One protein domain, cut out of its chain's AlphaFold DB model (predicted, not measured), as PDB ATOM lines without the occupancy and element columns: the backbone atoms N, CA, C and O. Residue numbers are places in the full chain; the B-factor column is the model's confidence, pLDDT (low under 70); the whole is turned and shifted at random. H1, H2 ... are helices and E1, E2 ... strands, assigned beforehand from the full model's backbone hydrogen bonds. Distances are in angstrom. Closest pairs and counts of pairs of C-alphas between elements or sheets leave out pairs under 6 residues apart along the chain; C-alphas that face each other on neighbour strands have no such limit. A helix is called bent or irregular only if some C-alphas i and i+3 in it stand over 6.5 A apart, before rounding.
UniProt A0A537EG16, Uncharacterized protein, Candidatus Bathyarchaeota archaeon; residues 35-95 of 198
ATOM      1  N   LYS A  35     244.229 258.370 385.475       91.19
ATOM      2  CA  LYS A  35     244.035 257.236 386.378       91.19
ATOM      3  C   LYS A  35     242.595 256.710 386.280       91.19
ATOM      4  O   LYS A  35     241.704 257.468 385.895       91.19
ATOM      5  N   PRO A  36     242.333 255.446 386.640       89.00
ATOM      6  CA  PRO A  36     240.968 254.958 386.822       89.00
ATOM      7  C   PRO A  36     240.198 255.800 387.856       89.00
ATOM      8  O   PRO A  36     240.779 256.246 388.843       89.00
ATOM      9  N   HIS A  37     238.889 255.984 387.660       86.00
ATOM     10  CA  HIS A  37     238.009 256.733 388.574       86.00
ATOM     11  C   HIS A  37     237.848 256.062 389.955       86.00
ATOM     12  O   HIS A  37     237.405 256.689 390.910       86.00
ATOM     13  N   GLY A  38     238.192 254.777 390.077       81.00
ATOM     14  CA  GLY A  38     238.116 254.006 391.323       81.00
ATOM     15  C   GLY A  38     236.726 253.439 391.630       81.00
ATOM     16  O   GLY A  38     236.640 252.316 392.110       81.00
ATOM     17  N   LEU A  39     235.651 254.160 391.291       81.62
ATOM     18  CA  LEU A  39     234.262 253.719 391.520       81.62
ATOM     19  C   LEU A  39     233.582 253.127 390.277       81.62
ATOM     20  O   LEU A  39     232.740 252.242 390.389       81.62
ATOM     21  N   GLU A  40     233.953 253.595 389.084       79.69
ATOM     22  CA  GLU A  40     233.329 253.186 387.823       79.69
ATOM     23  C   GLU A  40     234.343 252.455 386.937       79.69
ATOM     24  O   GLU A  40     235.380 253.005 386.551       79.69
ATOM     25  N   LYS A  41     234.047 251.195 386.600       76.50
ATOM     26  CA  LYS A  41     234.904 250.380 385.733       76.50
ATOM     27  C   LYS A  41     234.913 250.958 384.316       76.50
ATOM     28  O   LYS A  41     233.864 251.203 383.731       76.50
ATOM     29  N   GLY A  42     236.105 251.147 383.751       73.06
ATOM     30  CA  GLY A  42     236.274 251.699 382.402       73.06
ATOM     31  C   GLY A  42     236.177 253.226 382.320       73.06
ATOM     32  O   GLY A  42     236.289 253.774 381.225       73.06
ATOM     33  N   VAL A  43     236.021 253.916 383.453       82.94
ATOM     34  CA  VAL A  43     236.069 255.378 383.523       82.94
ATOM     35  C   VAL A  43     237.434 255.821 384.021       82.94
ATOM     36  O   VAL A  43     237.934 255.341 385.040       82.94
ATOM     37  N   TYR A  44     238.029 256.756 383.289       88.06
ATOM     38  CA  TYR A  44     239.321 257.342 383.607       88.06
ATOM     39  C   TYR A  44     239.148 258.838 383.841       88.06
ATOM     40  O   TYR A  44     238.346 259.495 383.170       88.06
ATOM     41  N   VAL A  45     239.919 259.364 384.784       91.38
ATOM     42  CA  VAL A  45     239.993 260.788 385.097       91.38
ATOM     43  C   VAL A  45     241.419 261.285 385.002       91.38
ATOM     44  O   VAL A  45     242.381 260.528 385.155       91.38
ATOM     45  N   THR A  46     241.561 262.570 384.729       93.00
ATOM     46  CA  THR A  46     242.856 263.236 384.660       93.00
ATOM     47  C   THR A  46     243.510 263.343 386.039       93.00
ATOM     48  O   THR A  46     242.842 263.560 387.051       93.00
ATOM     49  N   THR A  47     244.834 263.199 386.088       92.62
ATOM     50  CA  THR A  47     245.645 263.383 387.311       92.62
ATOM     51  C   THR A  47     246.113 264.824 387.513       92.62
ATOM     52  O   THR A  47     246.640 265.147 388.569       92.62
ATOM     53  N   GLY A  48     245.925 265.686 386.513       92.56
ATOM     54  CA  GLY A  48     246.293 267.098 386.524       92.56
ATOM     55  C   GLY A  48     245.819 267.795 385.244       92.56
ATOM     56  O   GLY A  48     245.195 267.150 384.395       92.56
ATOM     57  N   PRO A  49     246.102 269.098 385.075       93.81
ATOM     58  CA  PRO A  49     245.790 269.817 383.845       93.81
ATOM     59  C   PRO A  49     246.494 269.194 382.632       93.81
ATOM     60  O   PRO A  49     247.716 269.058 382.613       93.81
ATOM     61  N   CYS A  50     245.734 268.829 381.602       94.75
ATOM     62  CA  CYS A  50     246.282 268.220 380.391       94.75
ATOM     63  C   CYS A  50     245.444 268.564 379.153       94.75
ATOM     64  O   CYS A  50     244.378 269.173 379.237       94.75
ATOM     65  N   ARG A  51     245.922 268.172 377.973       92.38
ATOM     66  CA  ARG A  51     245.144 268.178 376.729       92.38
ATOM     67  C   ARG A  51     244.640 266.776 376.439       92.38
ATOM     68  O   ARG A  51     245.295 265.798 376.785       92.38
ATOM     69  N   GLN A  52     243.491 266.683 375.782       90.06
ATOM     70  CA  GLN A  52     242.988 265.453 375.189       90.06
ATOM     71  C   GLN A  52     242.745 265.672 373.698       90.06
ATOM     72  O   GLN A  52     242.018 266.585 373.307       90.06
ATOM     73  N   CYS A  53     243.338 264.823 372.864       83.50
ATOM     74  CA  CYS A  53     243.134 264.845 371.421       83.50
ATOM     75  C   CYS A  53     241.657 264.595 371.091       83.50
ATOM     76  O   CYS A  53     241.107 263.601 371.543       83.50
ATOM     77  N   LYS A  54     241.024 265.433 370.258       79.12
ATOM     78  CA  LYS A  54     239.626 265.208 369.826       79.12
ATOM     79  C   LYS A  54     239.473 264.043 368.841       79.12
ATOM     80  O   LYS A  54     238.358 263.646 368.528       79.12
ATOM     81  N   TYR A  55     240.592 263.547 368.314       72.12
ATOM     82  CA  TYR A  55     240.616 262.504 367.301       72.12
ATOM     83  C   TYR A  55     240.844 261.112 367.892       72.12
ATOM     84  O   TYR A  55     240.025 260.216 367.720       72.12
ATOM     85  N   CYS A  56     241.971 260.925 368.587       71.25
ATOM     86  CA  CYS A  56     242.346 259.636 369.170       71.25
ATOM     87  C   CYS A  56     242.163 259.550 370.683       71.25
ATOM     88  O   CYS A  56     242.542 258.543 371.278       71.25
ATOM     89  N   ASN A  57     241.631 260.609 371.301       82.94
ATOM     90  CA  ASN A  57     241.352 260.717 372.731       82.94
ATOM     91  C   ASN A  57     242.560 260.536 373.661       82.94
ATOM     92  O   ASN A  57     242.397 260.503 374.880       82.94
ATOM     93  N   TRP A  58     243.769 260.508 373.095       87.75
ATOM     94  CA  TRP A  58     245.025 260.475 373.827       87.75
ATOM     95  C   TRP A  58     245.201 261.734 374.674       87.75
ATOM     96  O   TRP A  58     244.981 262.847 374.181       87.75
ATOM     97  N   THR A  59     245.611 261.563 375.931       92.56
ATOM     98  CA  THR A  59     245.920 262.662 376.849       92.56
ATOM     99  C   THR A  59     247.416 262.974 376.857       92.56
ATOM    100  O   THR A  59     248.259 262.074 376.818       92.56
ATOM    101  N   PHE A  60     247.761 264.261 376.863       93.62
ATOM    102  CA  PHE A  60     249.138 264.736 376.714       93.62
ATOM    103  C   PHE A  60     249.357 266.124 377.352       93.62
ATOM    104  O   PHE A  60     248.408 266.760 377.815       93.62
ATOM    105  N   SER A  61     250.617 266.574 377.407       95.12
ATOM    106  CA  SER A  61     251.028 267.829 378.061       95.12
ATOM    107  C   SER A  61     250.364 269.072 377.449       95.12
ATOM    108  O   SER A  61     250.029 269.099 376.266       95.12
ATOM    109  N   LEU A  62     250.218 270.136 378.245       93.06
ATOM    110  CA  LEU A  62     249.772 271.452 377.766       93.06
ATOM    111  C   LEU A  62     250.794 272.129 376.835       93.06
ATOM    112  O   LEU A  62     250.429 273.030 376.086       93.06
ATOM    113  N   GLU A  63     252.056 271.708 376.874       93.06
ATOM    114  CA  GLU A  63     253.140 272.288 376.068       93.06
ATOM    115  C   GLU A  63     253.102 271.812 374.607       93.06
ATOM    116  O   GLU A  63     253.471 272.544 373.689       93.06
ATOM    117  N   GLU A  64     252.585 270.606 374.375       87.50
ATOM    118  CA  GLU A  64     252.551 269.972 373.057       87.50
ATOM    119  C   GLU A  64     251.514 270.637 372.153       87.50
ATOM    120  O   GLU A  64     250.313 270.637 372.445       87.50
ATOM    121  N   LYS A  65     251.958 271.187 371.020       78.94
ATOM    122  CA  LYS A  65     251.072 271.838 370.036       78.94
ATOM    123  C   LYS A  65     250.283 270.841 369.184       78.94
ATOM    124  O   LYS A  65     249.264 271.216 368.616       78.94
ATOM    125  N   LEU A  66     250.749 269.597 369.092       76.38
ATOM    126  CA  LEU A  66     250.125 268.511 368.338       76.38
ATOM    127  C   LEU A  66     249.979 267.291 369.246       76.38
ATOM    128  O   LEU A  66     250.767 267.097 370.167       76.38
ATOM    129  N   CYS A  67     248.990 266.440 368.976       80.25
ATOM    130  CA  CYS A  67     248.882 265.164 369.673       80.25
ATOM    131  C   CYS A  67     250.124 264.298 369.379       80.25
ATOM    132  O   CYS A  67     250.332 263.955 368.213       80.25
ATOM    133  N   PRO A  68     250.902 263.861 370.386       81.56
ATOM    134  CA  PRO A  68     252.120 263.075 370.156       81.56
ATOM    135  C   PRO A  68     251.832 261.675 369.593       81.56
ATOM    136  O   PRO A  68     252.702 261.041 369.011       81.56
ATOM    137  N   GLU A  69     250.597 261.197 369.745       78.19
ATOM    138  CA  GLU A  69     250.186 259.847 369.360       78.19
ATOM    139  C   GLU A  69     249.638 259.767 367.920       78.19
ATOM    140  O   GLU A  69     249.667 258.705 367.301       78.19
ATOM    141  N   CYS A  70     249.092 260.859 367.372       67.88
ATOM    142  CA  CYS A  70     248.514 260.856 366.017       67.88
ATOM    143  C   CYS A  70     248.787 262.118 365.185       67.88
ATOM    144  O   CYS A  70     248.264 262.234 364.081       67.88
ATOM    145  N   GLY A  71     249.531 263.093 365.711       70.62
ATOM    146  CA  GLY A  71     249.846 264.355 365.034       70.62
ATOM    147  C   GLY A  71     248.679 265.342 364.897       70.62
ATOM    148  O   GLY A  71     248.855 266.413 364.327       70.62
ATOM    149  N   CYS A  72     247.483 265.021 365.405       70.69
ATOM    150  CA  CYS A  72     246.307 265.881 365.264       70.69
ATOM    151  C   CYS A  72     246.478 267.213 366.032       70.69
ATOM    152  O   CYS A  72     246.799 267.171 367.225       70.69
ATOM    153  N   PRO A  73     246.203 268.376 365.404       72.44
ATOM    154  CA  PRO A  73     246.274 269.683 366.064       72.44
ATOM    155  C   PRO A  73     245.043 270.001 366.928       72.44
ATOM    156  O   PRO A  73     245.062 270.956 367.696       72.44
ATOM    157  N   ASN A  74     243.966 269.216 366.819       71.19
ATOM    158  CA  ASN A  74     242.712 269.474 367.521       71.19
ATOM    159  C   ASN A  74     242.657 268.743 368.866       71.19
ATOM    160  O   ASN A  74     242.681 267.510 368.944       71.19
ATOM    161  N   PHE A  75     242.496 269.513 369.939       85.88
ATOM    162  CA  PHE A  75     242.399 269.008 371.305       85.88
ATOM    163  C   PHE A  75     241.398 269.812 372.140       85.88
ATOM    164  O   PHE A  75     240.990 270.915 371.777       85.88
ATOM    165  N   ARG A  76     240.977 269.238 373.267       89.31
ATOM    166  CA  ARG A  76     240.303 269.950 374.358       89.31
ATOM    167  C   ARG A  76     241.227 269.997 375.569       89.31
ATOM    168  O   ARG A  76     241.981 269.054 375.799       89.31
ATOM    169  N   GLN A  77     241.177 271.080 376.329       93.25
ATOM    170  CA  GLN A  77     241.902 271.176 377.590       93.25
ATOM    171  C   GLN A  77     241.046 270.592 378.711       93.25
ATOM    172  O   GLN A  77     239.852 270.880 378.793       93.25
ATOM    173  N   LEU A  78     241.663 269.774 379.555       91.44
ATOM    174  CA  LEU A  78     241.049 269.163 380.720       91.44
ATOM    175  C   LEU A  78     241.732 269.669 381.990       91.44
ATOM    176  O   LEU A  78     242.955 269.817 382.037       91.44
ATOM    177  N   LYS A  79     240.931 269.942 383.017       94.62
ATOM    178  CA  LYS A  79     241.387 270.204 384.389       94.62
ATOM    179  C   LYS A  79     241.618 268.880 385.114       94.62
ATOM    180  O   LYS A  79     241.261 267.827 384.597       94.62
ATOM    181  N   GLU A  80     242.201 268.939 386.305       92.94
ATOM    182  CA  GLU A  80     242.343 267.777 387.186       92.94
ATOM    183  C   GLU A  80     240.981 267.143 387.525       92.94
ATOM    184  O   GLU A  80     239.974 267.845 387.632       92.94
ATOM    185  N   ASN A  81     240.957 265.815 387.691       91.25
ATOM    186  CA  ASN A  81     239.783 265.011 388.039       91.25
ATOM    187  C   ASN A  81     238.608 265.121 387.044       91.25
ATOM    188  O   ASN A  81     237.485 264.733 387.362       91.25
ATOM    189  N   GLN A  82     238.849 265.600 385.820       92.50
ATOM    190  CA  GLN A  82     237.851 265.565 384.752       92.50
ATOM    191  C   GLN A  82     237.846 264.212 384.045       92.50
ATOM    192  O   GLN A  82     238.889 263.589 383.838       92.50
ATOM    193  N   ARG A  83     236.649 263.773 383.645       88.56
ATOM    194  CA  ARG A  83     236.446 262.525 382.910       88.56
ATOM    195  C   ARG A  83     237.092 262.586 381.531       88.56
ATOM    196  O   ARG A  83     237.038 263.593 380.828       88.56
ATOM    197  N   ILE A  84     237.674 261.460 381.147       85.38
ATOM    198  CA  ILE A  84     238.318 261.267 379.859       85.38
ATOM    199  C   ILE A  84     237.368 260.472 378.982       85.38
ATOM    200  O   ILE A  84     236.849 259.431 379.393       85.38
ATOM    201  N   ASP A  85     237.176 260.943 377.755       72.56
ATOM    202  CA  ASP A  85     236.410 260.206 376.756       72.56
ATOM    203  C   ASP A  85     237.305 259.074 376.246       72.56
ATOM    204  O   ASP A  85     238.026 259.228 375.273       72.56
ATOM    205  N   ALA A  86     237.365 257.957 376.959       70.38
ATOM    206  CA  ALA A  86     238.165 256.808 376.564       70.38
ATOM    207  C   ALA A  86     237.467 256.057 375.418       70.38
ATOM    208  O   ALA A  86     236.320 255.642 375.557       70.38
ATOM    209  N   ILE A  87     238.164 255.858 374.296       70.75
ATOM    210  CA  ILE A  87     237.687 255.007 373.195       70.75
ATOM    211  C   ILE A  87     238.651 253.833 372.988       70.75
ATOM    212  O   ILE A  87     239.867 253.998 373.146       70.75
ATOM    213  N   PRO A  88     238.137 252.644 372.634       71.75
ATOM    214  CA  PRO A  88     238.969 251.531 372.201       71.75
ATOM    215  C   PRO A  88     239.875 251.891 371.018       71.75
ATOM    216  O   PRO A  88     239.455 252.578 370.082       71.75
ATOM    217  N   ARG A  89     241.115 251.393 371.041       70.75
ATOM    218  CA  ARG A  89     242.141 251.670 370.028       70.75
ATOM    219  C   ARG A  89     241.694 251.272 368.627       70.75
ATOM    220  O   ARG A  89     241.994 252.012 367.692       70.75
ATOM    221  N   LYS A  90     240.916 250.197 368.466       63.03
ATOM    222  CA  LYS A  90     240.378 249.764 367.165       63.03
ATOM    223  C   LYS A  90     239.650 250.863 366.388       63.03
ATOM    224  O   LYS A  90     239.771 250.920 365.169       63.03
ATOM    225  N   TYR A  91     238.969 251.791 367.071       61.06
ATOM    226  CA  TYR A  91     238.228 252.871 366.408       61.06
ATOM    227  C   TYR A  91     239.132 253.920 365.750       61.06
ATOM    228  O   TYR A  91     238.691 254.647 364.862       61.06
ATOM    229  N   VAL A  92     240.396 253.999 366.171       60.62
ATOM    230  CA  VAL A  92     241.371 254.991 365.685       60.62
ATOM    231  C   VAL A  92     242.627 254.359 365.099       60.62
ATOM    232  O   VAL A  92     243.472 255.063 364.547       60.62
ATOM    233  N   ALA A  93     242.740 253.034 365.177       57.78
ATOM    234  CA  ALA A  93     243.854 252.255 364.660       57.78
ATOM    235  C   ALA A  93     244.040 252.448 363.153       57.78
ATOM    236  O   ALA A  93     245.175 252.564 362.692       57.78
ATOM    237  N   GLN A  94     242.939 252.578 362.402       53.34
ATOM    238  CA  GLN A  94     242.970 252.858 360.963       53.34
ATOM    239  C   GLN A  94     243.822 254.096 360.637       53.34
ATOM    240  O   GLN A  94     244.617 254.106 359.710       53.34
ATOM    241  N   SER A  95     243.765 255.133 361.461       52.72
ATOM    242  CA  SER A  95     244.422 256.410 361.160       52.72
ATOM    243  C   SER A  95     245.869 256.488 361.619       52.72
ATOM    244  O   SER A  95     246.530 257.491 361.373       52.72
TER     245      SER A  95
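This is residues 35 to 95 of the 198 residues of an uncharacterized protein of Candidatus Bathyarchaeota archaeon (UniProt A0A537EG16). With little regular structure, this flat domain is mostly loops round two small ribbons: the antiparallel hairpin E2 and E3, and E1 between short pairings with residues 35 to 36 and 83 to 84. H1 ends the printed part, away from E1 and E2. The 61 residues run E1, E2, E3, H1, mixed in class with 17 residues in named elements, and are compact, with a radius of gyration of the C-alphas of 11.6 A and spans of 32 by 27 by 12 A.

E1, residues 44 to 46, begins at C-alpha 44 (239.321, 257.342, 383.607) and is 7.0 A long. E2, residues 50 to 53, is 10.1 A; E3, residues 75 to 78, is 9.5 A. H1, residues 90 to 95, is 9.8 A, ends at C-alpha 95 (244.422, 256.410, 361.160) and is irregular: C-alphas 91 and 94 are 7.2 A apart.

E1 and E2 meet only through their tight link. E2 and E3 are antiparallel at 148 degrees, with N 52 and O 76 within hydrogen-bond range at 2.8 A. H1 has 0 of 2 O i to N i+4 pairs within range and 1 of 3 O i to N i+3 pairs.

The printed part has no cut. The links E2 to E3 and E3 to H1 are long. Residues 70 and 90 to 95 are under pLDDT 70.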